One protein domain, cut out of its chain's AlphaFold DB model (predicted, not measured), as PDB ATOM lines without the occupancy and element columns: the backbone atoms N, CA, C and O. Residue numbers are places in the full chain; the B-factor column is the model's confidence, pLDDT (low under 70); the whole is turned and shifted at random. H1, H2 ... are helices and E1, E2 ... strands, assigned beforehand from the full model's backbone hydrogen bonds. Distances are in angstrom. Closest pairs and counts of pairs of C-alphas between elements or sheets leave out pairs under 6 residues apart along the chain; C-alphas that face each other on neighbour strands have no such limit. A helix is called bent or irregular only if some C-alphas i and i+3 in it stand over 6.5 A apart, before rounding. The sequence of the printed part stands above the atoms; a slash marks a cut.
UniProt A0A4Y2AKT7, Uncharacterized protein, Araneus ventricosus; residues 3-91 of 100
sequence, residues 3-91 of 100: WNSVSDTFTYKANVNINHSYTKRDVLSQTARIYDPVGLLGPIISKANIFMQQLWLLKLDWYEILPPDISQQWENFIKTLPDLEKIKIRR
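AT A GLANCE: This is residues 3 to 91 of the 100 residues of an uncharacterized protein of Araneus ventricosus (UniProt A0A4Y2AKT7). Three helices lie side by side along the length of a rod, their centres making a triangle: H1 and H2 form a helical hairpin, and the longest helix, H3, runs beside both at a looser distance. At one end of the rod the short strand E1 lies between the two ends of the printed part, residues 3 to 4 and 89 to 90, and the long link of residues 12 to 23 runs from E1 back to the far end, where H1 begins. The printed part has 89 residues with one named strand and three named helices, in the order E1, H1, H2, H3, and the class is mostly helix. It is only just compact, close to loose, with a radius of gyration of the C-alphas of 14.5 A, and it spans 46 by 21 by 17 A.

IN THESE COORDINATES: H3, residues 68 to 86, is the longest helix, 29.7 A from C-alpha 68 at (168.536, 120.190, 81.841) to C-alpha 86 at (144.420, 124.671, 98.653). It is irregular, but only just: C-alphas 79 and 82 are 6.7 A apart, and its line is a rough one. H2, residues 42 to 57, is 22.3 A long. H1, residues 24 to 32, is 12.4 A long and begins with C-alpha 24 at (171.887, 119.859, 94.561). E1, residues 9 to 11, begins with C-alpha 9 at (142.122, 123.300, 109.971).

HOW THE PARTS SIT: H3 touches no helix. It is close to H2 but not clearly touching, with the closest C-alphas, those of Phe 51 and Trp 74, 7.7 A apart; the two run opposite ways at a shallow tilt of 14 degrees. H3 is also close to H1 but not clearly touching, with the closest C-alphas, those of Val 27 and Trp 74, 7.9 A apart; these two run the same way at a shallow tilt of 14 degrees. H1 and H2 touch and form a helical hairpin, opposite ways at a shallow tilt of 15 degrees, with the closest C-alphas, those of Thr 31 and Ala 48, 6.0 A apart. E1 pairs with no named strand, but residues 9 to 10 of it pair antiparallel with residues 3 to 4 and with residues 89 to 90. The closest C-alphas of E1 and H3, those of Thr 11 and Glu 85, are 6.0 A apart. E1 is apart from H1 and from H2. In H1 and H2 every O i to N i+4 pair is within hydrogen-bond range; in H3 it is 8 of 15.

THE WHOLE: The two C-alphas farthest apart, those of Val 6 and Lys 59, are 47.9 A apart, while those of Trp 3 and Arg 91, the first and last printed, are 8.5 A apart. The printed part has no cut. The link from E1 to H1 is long, with 12 residues; those from H1 to H2 and from H2 to H3 are short. The mean pLDDT of the printed part is 92.9, and no printed residue is under 70.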
ATOM      1  N   TRP A   3     148.011 126.896 111.129       92.06
ATOM      2  CA  TRP A   3     146.736 126.530 111.749       92.06
ATOM      3  C   TRP A   3     145.747 127.691 111.638       92.06
ATOM      4  O   TRP A   3     146.068 128.819 112.004       92.06
ATOM      5  N   ASN A   4     144.546 127.408 111.139       92.00
ATOM      6  CA  ASN A   4     143.406 128.313 111.207       92.00
ATOM      7  C   ASN A   4     142.518 127.891 112.384       92.00
ATOM      8  O   ASN A   4     141.892 126.833 112.326       92.00
ATOM      9  N   SER A   5     142.468 128.714 113.433       91.69
ATOM     10  CA  SER A   5     141.698 128.437 114.652       91.69
ATOM     11  C   SER A   5     140.186 128.549 114.460       91.69
ATOM     12  O   SER A   5     139.443 127.856 115.146       91.69
ATOM     13  N   VAL A   6     139.723 129.376 113.516       92.12
ATOM     14  CA  VAL A   6     138.291 129.587 113.250       92.12
ATOM     15  C   VAL A   6     137.684 128.359 112.575       92.12
ATOM     16  O   VAL A   6     136.624 127.891 112.976       92.12
ATOM     17  N   SER A   7     138.360 127.814 111.560       91.62
ATOM     18  CA  SER A   7     137.904 126.609 110.851       91.62
ATOM     19  C   SER A   7     138.454 125.300 111.425       91.62
ATOM     20  O   SER A   7     138.158 124.234 110.893       91.62
ATOM     21  N   ASP A   8     139.281 125.381 112.468       91.75
ATOM     22  CA  ASP A   8     140.052 124.282 113.056       91.75
ATOM     23  C   ASP A   8     140.753 123.377 112.022       91.75
ATOM     24  O   ASP A   8     140.676 122.143 112.049       91.75
ATOM     25  N   THR A   9     141.435 124.005 111.061       93.50
ATOM     26  CA  THR A   9     142.122 123.300 109.971       93.50
ATOM     27  C   THR A   9     143.594 123.658 109.881       93.50
ATOM     28  O   THR A   9     143.965 124.824 110.023       93.50
ATOM     29  N   PHE A  10     144.421 122.677 109.541       92.75
ATOM     30  CA  PHE A  10     145.775 122.890 109.057       92.75
ATOM     31  C   PHE A  10     145.786 123.145 107.552       92.75
ATOM     32  O   PHE A  10     145.053 122.519 106.784       92.75
ATOM     33  N   THR A  11     146.664 124.051 107.146       92.94
ATOM     34  CA  THR A  11     147.057 124.284 105.758       92.94
ATOM     35  C   THR A  11     148.575 124.449 105.678       92.94
ATOM     36  O   THR A  11     149.274 124.494 106.698       92.94
ATOM     37  N   TYR A  12     149.118 124.524 104.471       91.75
ATOM     38  CA  TYR A  12     150.552 124.566 104.234       91.75
ATOM     39  C   TYR A  12     150.878 125.665 103.241       91.75
ATOM     40  O   TYR A  12     150.369 125.663 102.131       91.75
ATOM     41  N   LYS A  13     151.754 126.584 103.647       87.69
ATOM     42  CA  LYS A  13     152.313 127.598 102.760       87.69
ATOM     43  C   LYS A  13     153.538 127.036 102.062       87.69
ATOM     44  O   LYS A  13     154.450 126.554 102.740       87.69
ATOM     45  N   ALA A  14     153.570 127.125 100.740       86.19
ATOM     46  CA  ALA A  14     154.697 126.667  99.945       86.19
ATOM     47  C   ALA A  14     155.499 127.872  99.455       86.19
ATOM     48  O   ALA A  14     155.104 128.569  98.528       86.19
ATOM     49  N   ASN A  15     156.644 128.126 100.089       83.44
ATOM     50  CA  ASN A  15     157.535 129.209  99.682       83.44
ATOM     51  C   ASN A  15     158.574 128.671  98.686       83.44
ATOM     52  O   ASN A  15     159.697 128.309  99.055       83.44
ATOM     53  N   VAL A  16     158.138 128.546  97.433       86.00
ATOM     54  CA  VAL A  16     158.919 127.966  96.337       86.00
ATOM     55  C   VAL A  16     159.834 129.018  95.733       86.00
ATOM     56  O   VAL A  16     159.398 130.134  95.459       86.00
ATOM     57  N   ASN A  17     161.095 128.654  95.497       84.75
ATOM     58  CA  ASN A  17     162.000 129.494  94.723       84.75
ATOM     59  C   ASN A  17     162.119 128.939  93.300       84.75
ATOM     60  O   ASN A  17     162.710 127.872  93.089       84.75
ATOM     61  N   ILE A  18     161.524 129.638  92.335       85.88
ATOM     62  CA  ILE A  18     161.624 129.282  90.921       85.88
ATOM     63  C   ILE A  18     162.867 129.973  90.358       85.88
ATOM     64  O   ILE A  18     162.925 131.197  90.305       85.88
ATOM     65  N   ASN A  19     163.849 129.176  89.948       83.38
ATOM     66  CA  ASN A  19     165.112 129.611  89.369       83.38
ATOM     67  C   ASN A  19     165.295 128.919  88.015       83.38
ATOM     68  O   ASN A  19     164.764 127.836  87.790       83.38
ATOM     69  N   HIS A  20     166.108 129.506  87.140       79.62
ATOM     70  CA  HIS A  20     166.462 128.879  85.860       79.62
ATOM     71  C   HIS A  20     167.537 127.791  85.990       79.62
ATOM     72  O   HIS A  20     167.640 126.924  85.128       79.62
ATOM     73  N   SER A  21     168.299 127.815  87.085       91.44
ATOM     74  CA  SER A  21     169.346 126.842  87.382       91.44
ATOM     75  C   SER A  21     169.241 126.422  88.837       91.44
ATOM     76  O   SER A  21     169.201 127.267  89.734       91.44
ATOM     77  N   TYR A  22     169.210 125.115  89.064       95.94
ATOM     78  CA  TYR A  22     169.232 124.531  90.396       95.94
ATOM     79  C   TYR A  22     170.551 123.817  90.614       95.94
ATOM     80  O   TYR A  22     171.095 123.217  89.691       95.94
ATOM     81  N   THR A  23     171.029 123.848  91.848       96.88
ATOM     82  CA  THR A  23     172.077 122.957  92.333       96.88
ATOM     83  C   THR A  23     171.485 121.900  93.256       96.88
ATOM     84  O   THR A  23     170.373 122.037  93.779       96.88
ATOM     85  N   LYS A  24     172.253 120.850  93.541       96.88
ATOM     86  CA  LYS A  24     171.887 119.859  94.561       96.88
ATOM     87  C   LYS A  24     171.646 120.492  95.936       96.88
ATOM     88  O   LYS A  24     170.761 120.057  96.677       96.88
ATOM     89  N   ARG A  25     172.386 121.558  96.268       96.12
ATOM     90  CA  ARG A  25     172.165 122.345  97.487       96.12
ATOM     91  C   ARG A  25     170.811 123.054  97.476       96.12
ATOM     92  O   ARG A  25     170.138 123.075  98.507       96.12
ATOM     93  N   ASP A  26     170.397 123.600  96.336       95.56
ATOM     94  CA  ASP A  26     169.097 124.266  96.208       95.56
ATOM     95  C   ASP A  26     167.944 123.285  96.377       95.56
ATOM     96  O   ASP A  26     166.986 123.587  97.083       95.56
ATOM     97  N   VAL A  27     168.057 122.092  95.792       95.81
ATOM     98  CA  VAL A  27     167.062 121.019  95.930       95.81
ATOM     99  C   VAL A  27     166.886 120.622  97.391       95.81
ATOM    100  O   VAL A  27     165.759 120.581  97.890       95.81
ATOM    101  N   LEU A  28     167.989 120.397  98.113       95.12
ATOM    102  CA  LEU A  28     167.930 120.085  99.539       95.12
ATOM    103  C   LEU A  28     167.322 121.238 100.346       95.12
ATOM    104  O   LEU A  28     166.443 121.015 101.177       95.12
ATOM    105  N   SER A  29     167.766 122.470 100.085       93.94
ATOM    106  CA  SER A  29     167.269 123.677 100.753       93.94
ATOM    107  C   SER A  29     165.762 123.845 100.556       93.94
ATOM    108  O   SER A  29     165.030 124.081 101.515       93.94
ATOM    109  N   GLN A  30     165.272 123.665  99.329       93.12
ATOM    110  CA  GLN A  30     163.847 123.735  99.022       93.12
ATOM    111  C   GLN A  30     163.058 122.580  99.641       93.12
ATOM    112  O   GLN A  30     161.981 122.814 100.180       93.12
ATOM    113  N   THR A  31     163.609 121.366  99.649       92.88
ATOM    114  CA  THR A  31     162.992 120.210 100.317       92.88
ATOM    115  C   THR A  31     162.819 120.469 101.815       92.88
ATOM    116  O   THR A  31     161.737 120.270 102.358       92.88
ATOM    117  N   ALA A  32     163.849 121.005 102.475       91.38
ATOM    118  CA  ALA A  32     163.821 121.322 103.902       91.38
ATOM    119  C   ALA A  32     162.817 122.435 104.270       91.38
ATOM    120  O   ALA A  32     162.367 122.505 105.413       91.38
ATOM    121  N   ARG A  33     162.426 123.294 103.316       90.62
ATOM    122  CA  ARG A  33     161.382 124.314 103.529       90.62
ATOM    123  C   ARG A  33     159.978 123.720 103.633       90.62
ATOM    124  O   ARG A  33     159.081 124.406 104.127       90.62
ATOM    125  N   ILE A  34     159.767 122.477 103.194       89.06
ATOM    126  CA  ILE A  34     158.483 121.777 103.317       89.06
ATOM    127  C   ILE A  34     158.313 121.327 104.776       89.06
ATOM    128  O   ILE A  34     158.526 120.174 105.138       89.06
ATOM    129  N   TYR A  35     157.961 122.281 105.642       84.00
ATOM    130  CA  TYR A  35     157.805 122.049 107.075       84.00
ATOM    131  C   TYR A  35     156.478 121.348 107.396       84.00
ATOM    132  O   TYR A  35     155.398 121.951 107.278       84.00
ATOM    133  N   ASP A  36     156.587 120.105 107.865       88.19
ATOM    134  CA  ASP A  36     155.467 119.227 108.198       88.19
ATOM    135  C   ASP A  36     155.650 118.529 109.561       88.19
ATOM    136  O   ASP A  36     156.086 117.382 109.631       88.19
ATOM    137  N   PRO A  37     155.317 119.207 110.671       84.50
ATOM    138  CA  PRO A  37     155.535 118.672 112.015       84.50
ATOM    139  C   PRO A  37     154.624 117.488 112.371       84.50
ATOM    140  O   PRO A  37     154.928 116.756 113.306       84.50
ATOM    141  N   VAL A  38     153.506 117.311 111.658       85.44
ATOM    142  CA  VAL A  38     152.495 116.272 111.938       85.44
ATOM    143  C   VAL A  38     152.608 115.086 110.966       85.44
ATOM    144  O   VAL A  38     152.002 114.045 111.195       85.44
ATOM    145  N   GLY A  39     153.398 115.210 109.893       89.00
ATOM    146  CA  GLY A  39     153.613 114.132 108.922       89.00
ATOM    147  C   GLY A  39     152.505 113.975 107.869       89.00
ATOM    148  O   GLY A  39     152.417 112.926 107.231       89.00
ATOM    149  N   LEU A  40     151.641 114.979 107.670       90.25
ATOM    150  CA  LEU A  40     150.520 114.898 106.720       90.25
ATOM    151  C   LEU A  40     150.953 115.065 105.252       90.25
ATOM    152  O   LEU A  40     150.209 114.702 104.343       90.25
ATOM    153  N   LEU A  41     152.152 115.594 105.005       92.50
ATOM    154  CA  LEU A  41     152.751 115.783 103.682       92.50
ATOM    155  C   LEU A  41     153.720 114.657 103.298       92.50
ATOM    156  O   LEU A  41     154.503 114.828 102.359       92.50
ATOM    157  N   GLY A  42     153.658 113.505 103.975       92.81
ATOM    158  CA  GLY A  42     154.531 112.350 103.736       92.81
ATOM    159  C   GLY A  42     154.806 112.066 102.250       92.81
ATOM    160  O   GLY A  42     155.967 112.116 101.852       92.81
ATOM    161  N   PRO A  43     153.784 111.889 101.386       93.56
ATOM    162  CA  PRO A  43     153.994 111.620  99.961       93.56
ATOM    163  C   PRO A  43     154.753 112.721  99.202       93.56
ATOM    164  O   PRO A  43     155.500 112.430  98.270       93.56
ATOM    165  N   ILE A  44     154.576 113.987  99.588       94.38
ATOM    166  CA  ILE A  44     155.237 115.135  98.955       94.38
ATOM    167  C   ILE A  44     156.712 115.162  99.354       94.38
ATOM    168  O   ILE A  44     157.585 115.278  98.492       94.38
ATOM    169  N   ILE A  45     156.992 114.983 100.646       93.94
ATOM    170  CA  ILE A  45     158.357 114.910 101.175       93.94
ATOM    171  C   ILE A  45     159.079 113.684 100.602       93.94
ATOM    172  O   ILE A  45     160.235 113.784 100.199       93.94
ATOM    173  N   SER A  46     158.397 112.542 100.476       95.75
ATOM    174  CA  SER A  46     158.957 111.343  99.846       95.75
ATOM    175  C   SER A  46     159.346 111.582  98.390       95.75
ATOM    176  O   SER A  46     160.442 111.186  98.006       95.75
ATOM    177  N   LYS A  47     158.517 112.267  97.586       96.56
ATOM    178  CA  LYS A  47     158.881 112.622  96.202       96.56
ATOM    179  C   LYS A  47     160.144 113.483  96.145       96.56
ATOM    180  O   LYS A  47     161.042 113.182  95.363       96.56
ATOM    181  N   ALA A  48     160.243 114.497  97.003       96.12
ATOM    182  CA  ALA A  48     161.430 115.344  97.085       96.12
ATOM    183  C   ALA A  48     162.680 114.554  97.524       96.12
ATOM    184  O   ALA A  48     163.753 114.710  96.946       96.12
ATOM    185  N   ASN A  49     162.534 113.639  98.488       95.56
ATOM    186  CA  ASN A  49     163.624 112.780  98.952       95.56
ATOM    187  C   ASN A  49     164.083 111.775  97.886       95.56
ATOM    188  O   ASN A  49     165.283 111.561  97.743       95.56
ATOM    189  N   ILE A  50     163.159 111.182  97.124       97.94
ATOM    190  CA  ILE A  50     163.486 110.301  95.989       97.94
ATOM    191  C   ILE A  50     164.263 111.083  94.929       97.94
ATOM    192  O   ILE A  50     165.288 110.611  94.443       97.94
ATOM    193  N   PHE A  51     163.827 112.306  94.623       97.88
ATOM    194  CA  PHE A  51     164.557 113.179  93.711       97.88
ATOM    195  C   PHE A  51     165.968 113.486  94.235       97.88
ATOM    196  O   PHE A  51     166.950 113.355  93.511       97.88
ATOM    197  N   MET A  52     166.107 113.802  95.526       97.56
ATOM    198  CA  MET A  52     167.418 114.008  96.143       97.56
ATOM    199  C   MET A  52     168.304 112.754  96.034       97.56
ATOM    200  O   MET A  52     169.483 112.867  95.703       97.56
ATOM    201  N   GLN A  53     167.753 111.554  96.258       97.62
ATOM    202  CA  GLN A  53     168.457 110.276  96.065       97.62
ATOM    203  C   GLN A  53     168.938 110.088  94.622       97.62
ATOM    204  O   GLN A  53     170.078 109.675  94.416       97.62
ATOM    205  N   GLN A  54     168.132 110.456  93.627       97.56
ATOM    206  CA  GLN A  54     168.548 110.440  92.224       97.56
ATOM    207  C   GLN A  54     169.778 111.331  91.986       97.56
ATOM    208  O   GLN A  54     170.728 110.894  91.338       97.56
ATOM    209  N   LEU A  55     169.830 112.534  92.572       97.50
ATOM    210  CA  LEU A  55     171.009 113.409  92.469       97.50
ATOM    211  C   LEU A  55     172.260 112.817  93.133       97.50
ATOM    212  O   LEU A  55     173.386 113.094  92.716       97.50
ATOM    213  N   TRP A  56     172.090 112.023  94.194       96.31
ATOM    214  CA  TRP A  56     173.193 111.280  94.809       96.31
ATOM    215  C   TRP A  56     173.722 110.185  93.885       96.31
ATOM    216  O   TRP A  56     174.936 110.055  93.742       96.31
ATOM    217  N   LEU A  57     172.832 109.448  93.219       97.62
ATOM    218  CA  LEU A  57     173.202 108.393  92.271       97.62
ATOM    219  C   LEU A  57     173.906 108.942  91.024       97.62
ATOM    220  O   LEU A  57     174.837 108.312  90.527       97.62
ATOM    221  N   LEU A  58     173.526 110.140  90.574       96.44
ATOM    222  CA  LEU A  58     174.206 110.867  89.495       96.44
ATOM    223  C   LEU A  58     175.578 111.430  89.902       96.44
ATOM    224  O   LEU A  58     176.288 111.952  89.051       96.44
ATOM    225  N   LYS A  59     175.961 111.318  91.183       96.19
ATOM    226  CA  LYS A  59     177.222 111.828  91.744       96.19
ATOM    227  C   LYS A  59     177.446 113.331  91.531       96.19
ATOM    228  O   LYS A  59     178.588 113.768  91.514       96.19
ATOM    229  N   LEU A  60     176.365 114.109  91.435       95.06
ATOM    230  CA  LEU A  60     176.461 115.562  91.292       95.06
ATOM    231  C   LEU A  60     177.036 116.202  92.556       95.06
ATOM    232  O   LEU A  60     176.638 115.852  93.684       95.06
ATOM    233  N   ASP A  61     177.911 117.180  92.350       95.94
ATOM    234  CA  ASP A  61     178.459 118.000  93.422       95.94
ATOM    235  C   ASP A  61     177.427 119.002  93.960       95.94
ATOM    236  O   ASP A  61     176.420 119.336  93.335       95.94
ATOM    237  N   TRP A  62     177.668 119.510  95.170       94.81
ATOM    238  CA  TRP A  62     176.736 120.419  95.848       94.81
ATOM    239  C   TRP A  62     176.447 121.713  95.082       94.81
ATOM    240  O   TRP A  62     175.335 122.230  95.189       94.81
ATOM    241  N   TYR A  63     177.445 122.226  94.357       94.62
ATOM    242  CA  TYR A  63     177.397 123.488  93.608       94.62
ATOM    243  C   TYR A  63     177.234 123.284  92.100       94.62
ATOM    244  O   TYR A  63     177.162 124.256  91.352       94.62
ATOM    245  N   GLU A  64     177.196 122.032  91.653       95.31
ATOM    246  CA  GLU A  64     177.011 121.696  90.251       95.31
ATOM    247  C   GLU A  64     175.562 121.962  89.834       95.31
ATOM    248  O   GLU A  64     174.617 121.682  90.582       95.31
ATOM    249  N   ILE A  65     175.394 122.534  88.640       96.81
ATOM    250  CA  ILE A  65     174.078 122.808  88.066       96.81
ATOM    251  C   ILE A  65     173.462 121.486  87.605       96.81
ATOM    252  O   ILE A  65     174.126 120.672  86.968       96.81
ATOM    253  N   LEU A  66     172.179 121.281  87.906       97.12
ATOM    254  CA  LEU A  66     171.455 120.095  87.461       97.12
ATOM    255  C   LEU A  66     171.430 120.005  85.924       97.12
ATOM    256  O   LEU A  66     171.164 121.016  85.265       97.12
ATOM    257  N   PRO A  67     171.607 118.802  85.345       96.38
ATOM    258  CA  PRO A  67     171.374 118.571  83.923       96.38
ATOM    259  C   PRO A  67     169.974 119.050  83.494       96.38
ATOM    260  O   PRO A  67     169.042 118.971  84.301       96.38
ATOM    261  N   PRO A  68     169.786 119.542  82.256       95.06
ATOM    262  CA  PRO A  68     168.536 120.190  81.841       95.06
ATOM    263  C   PRO A  68     167.277 119.337  82.046       95.06
ATOM    264  O   PRO A  68     166.253 119.832  82.510       95.06
ATOM    265  N   ASP A  69     167.360 118.041  81.754       95.38
ATOM    266  CA  ASP A  69     166.284 117.064  81.918       95.38
ATOM    267  C   ASP A  69     165.909 116.844  83.393       95.38
ATOM    268  O   ASP A  69     164.728 116.744  83.734       95.38
ATOM    269  N   ILE A  70     166.905 116.818  84.279       96.62
ATOM    270  CA  ILE A  70     166.733 116.680  85.728       96.62
ATOM    271  C   ILE A  70     166.202 117.983  86.337       96.62
ATOM    272  O   ILE A  70     165.294 117.965  87.170       96.62
ATOM    273  N   SER A  71     166.722 119.122  85.879       96.19
ATOM    274  CA  SER A  71     166.266 120.456  86.269       96.19
ATOM    275  C   SER A  71     164.788 120.655  85.927       96.19
ATOM    276  O   SER A  71     164.010 121.079  86.780       96.19
ATOM    277  N   GLN A  72     164.360 120.248  84.726       95.50
ATOM    278  CA  GLN A  72     162.960 120.344  84.312       95.50
ATOM    279  C   GLN A  72     162.035 119.483  85.183       95.50
ATOM    280  O   GLN A  72     160.928 119.905  85.519       95.50
ATOM    281  N   GLN A  73     162.478 118.284  85.575       96.12
ATOM    282  CA  GLN A  73     161.725 117.419  86.490       96.12
ATOM    283  C   GLN A  73     161.558 118.067  87.868       96.12
ATOM    284  O   GLN A  73     160.449 118.071  88.411       96.12
ATOM    285  N   TRP A  74     162.631 118.653  88.410       96.62
ATOM    286  CA  TRP A  74     162.568 119.402  89.664       96.62
ATOM    287  C   TRP A  74     161.621 120.595  89.563       96.62
ATOM    288  O   TRP A  74     160.752 120.768  90.416       96.62
ATOM    289  N   GLU A  75     161.752 121.389  88.499       95.44
ATOM    290  CA  GLU A  75     160.923 122.567  88.258       95.44
ATOM    291  C   GLU A  75     159.434 122.193  88.180       95.44
ATOM    292  O   GLU A  75     158.587 122.830  88.809       95.44
ATOM    293  N   ASN A  76     159.111 121.112  87.466       94.81
ATOM    294  CA  ASN A  76     157.747 120.602  87.373       94.81
ATOM    295  C   ASN A  76     157.210 120.189  88.744       94.81
ATOM    296  O   ASN A  76     156.069 120.507  89.064       94.81
ATOM    297  N   PHE A  77     158.021 119.525  89.572       95.44
ATOM    298  CA  PHE A  77     157.628 119.160  90.930       95.44
ATOM    299  C   PHE A  77     157.364 120.395  91.798       95.44
ATOM    300  O   PHE A  77     156.280 120.517  92.376       95.44
ATOM    301  N   ILE A  78     158.301 121.342  91.870       94.44
ATOM    302  CA  ILE A  78     158.145 122.504  92.752       94.44
ATOM    303  C   ILE A  78     156.999 123.427  92.319       94.44
ATOM    304  O   ILE A  78     156.363 124.034  93.178       94.44
ATOM    305  N   LYS A  79     156.673 123.489  91.018       93.62
ATOM    306  CA  LYS A  79     155.508 124.223  90.492       93.62
ATOM    307  C   LYS A  79     154.176 123.670  91.000       93.62
ATOM    308  O   LYS A  79     153.193 124.402  90.988       93.62
ATOM    309  N   THR A  80     154.139 122.424  91.478       93.25
ATOM    310  CA  THR A  80     152.936 121.847  92.105       93.25
ATOM    311  C   THR A  80     152.789 122.215  93.581       93.25
ATOM    312  O   THR A  80     151.690 122.162  94.122       93.25
ATOM    313  N   LEU A  81     153.870 122.615  94.261       93.44
ATOM    314  CA  LEU A  81     153.835 122.880  95.702       93.44
ATOM    315  C   LEU A  81     152.898 124.032  96.116       93.44
ATOM    316  O   LEU A  81     152.300 123.903  97.183       93.44
ATOM    317  N   PRO A  82     152.686 125.111  95.331       92.81
ATOM    318  CA  PRO A  82     151.678 126.124  95.652       92.81
ATOM    319  C   PRO A  82     150.259 125.561  95.819       92.81
ATOM    320  O   PRO A  82     149.461 126.127  96.561       92.81
ATOM    321  N   ASP A  83     149.938 124.411  95.213       92.44
ATOM    322  CA  ASP A  83     148.632 123.768  95.399       92.44
ATOM    323  C   ASP A  83     148.423 123.224  96.821       92.44
ATOM    324  O   ASP A  83     147.282 122.993  97.225       92.44
ATOM    325  N   LEU A  84     149.484 123.089  97.625       91.44
ATOM    326  CA  LEU A  84     149.379 122.733  99.043       91.44
ATOM    327  C   LEU A  84     148.569 123.757  99.849       91.44
ATOM    328  O   LEU A  84     147.933 123.388 100.836       91.44
ATOM    329  N   GLU A  85     148.524 125.017  99.410       91.50
ATOM    330  CA  GLU A  85     147.728 126.070 100.056       91.50
ATOM    331  C   GLU A  85     146.219 125.847  99.886       91.50
ATOM    332  O   GLU A  85     145.411 126.333 100.680       91.50
ATOM    333  N   LYS A  86     145.820 125.058  98.880       91.69
ATOM    334  CA  LYS A  86     144.420 124.671  98.653       91.69
ATOM    335  C   LYS A  86     143.979 123.553  99.597       91.69
ATOM    336  O   LYS A  86     142.780 123.360  99.805       91.69
ATOM    337  N   ILE A  87     144.928 122.823 100.187       91.12
ATOM    338  CA  ILE A  87     144.644 121.733 101.116       91.12
ATOM    339  C   ILE A  87     144.227 122.313 102.473       91.12
ATOM    340  O   ILE A  87     144.929 123.129 103.079       91.12
ATOM    341  N   LYS A  88     143.080 121.843 102.971       92.06
ATOM    342  CA  LYS A  88     142.581 122.112 104.324       92.06
ATOM    343  C   LYS A  88     142.291 120.792 105.020       92.06
ATOM    344  O   LYS A  88     141.339 120.100 104.668       92.06
ATOM    345  N   ILE A  89     143.101 120.452 106.013       91.25
ATOM    346  CA  ILE A  89     142.950 119.219 106.792       91.25
ATOM    347  C   ILE A  89     142.381 119.597 108.151       91.25
ATOM    348  O   ILE A  89     142.946 120.448 108.834       91.25
ATOM    349  N   ARG A  90     141.260 118.997 108.558       91.38
ATOM    350  CA  ARG A  90     140.720 119.208 109.911       91.38
ATOM    351  C   ARG A  90     141.721 118.697 110.941       91.38
ATOM    352  O   ARG A  90     142.230 117.591 110.793       91.38
ATOM    353  N   ARG A  91     141.982 119.486 111.985       89.00
ATOM    354  CA  ARG A  91     142.885 119.077 113.068       89.00
ATOM    355  C   ARG A  91     142.307 117.912 113.871       89.00
ATOM    356  O   ARG A  91     143.042 117.009 114.253       89.00
TER     357      ARG A  91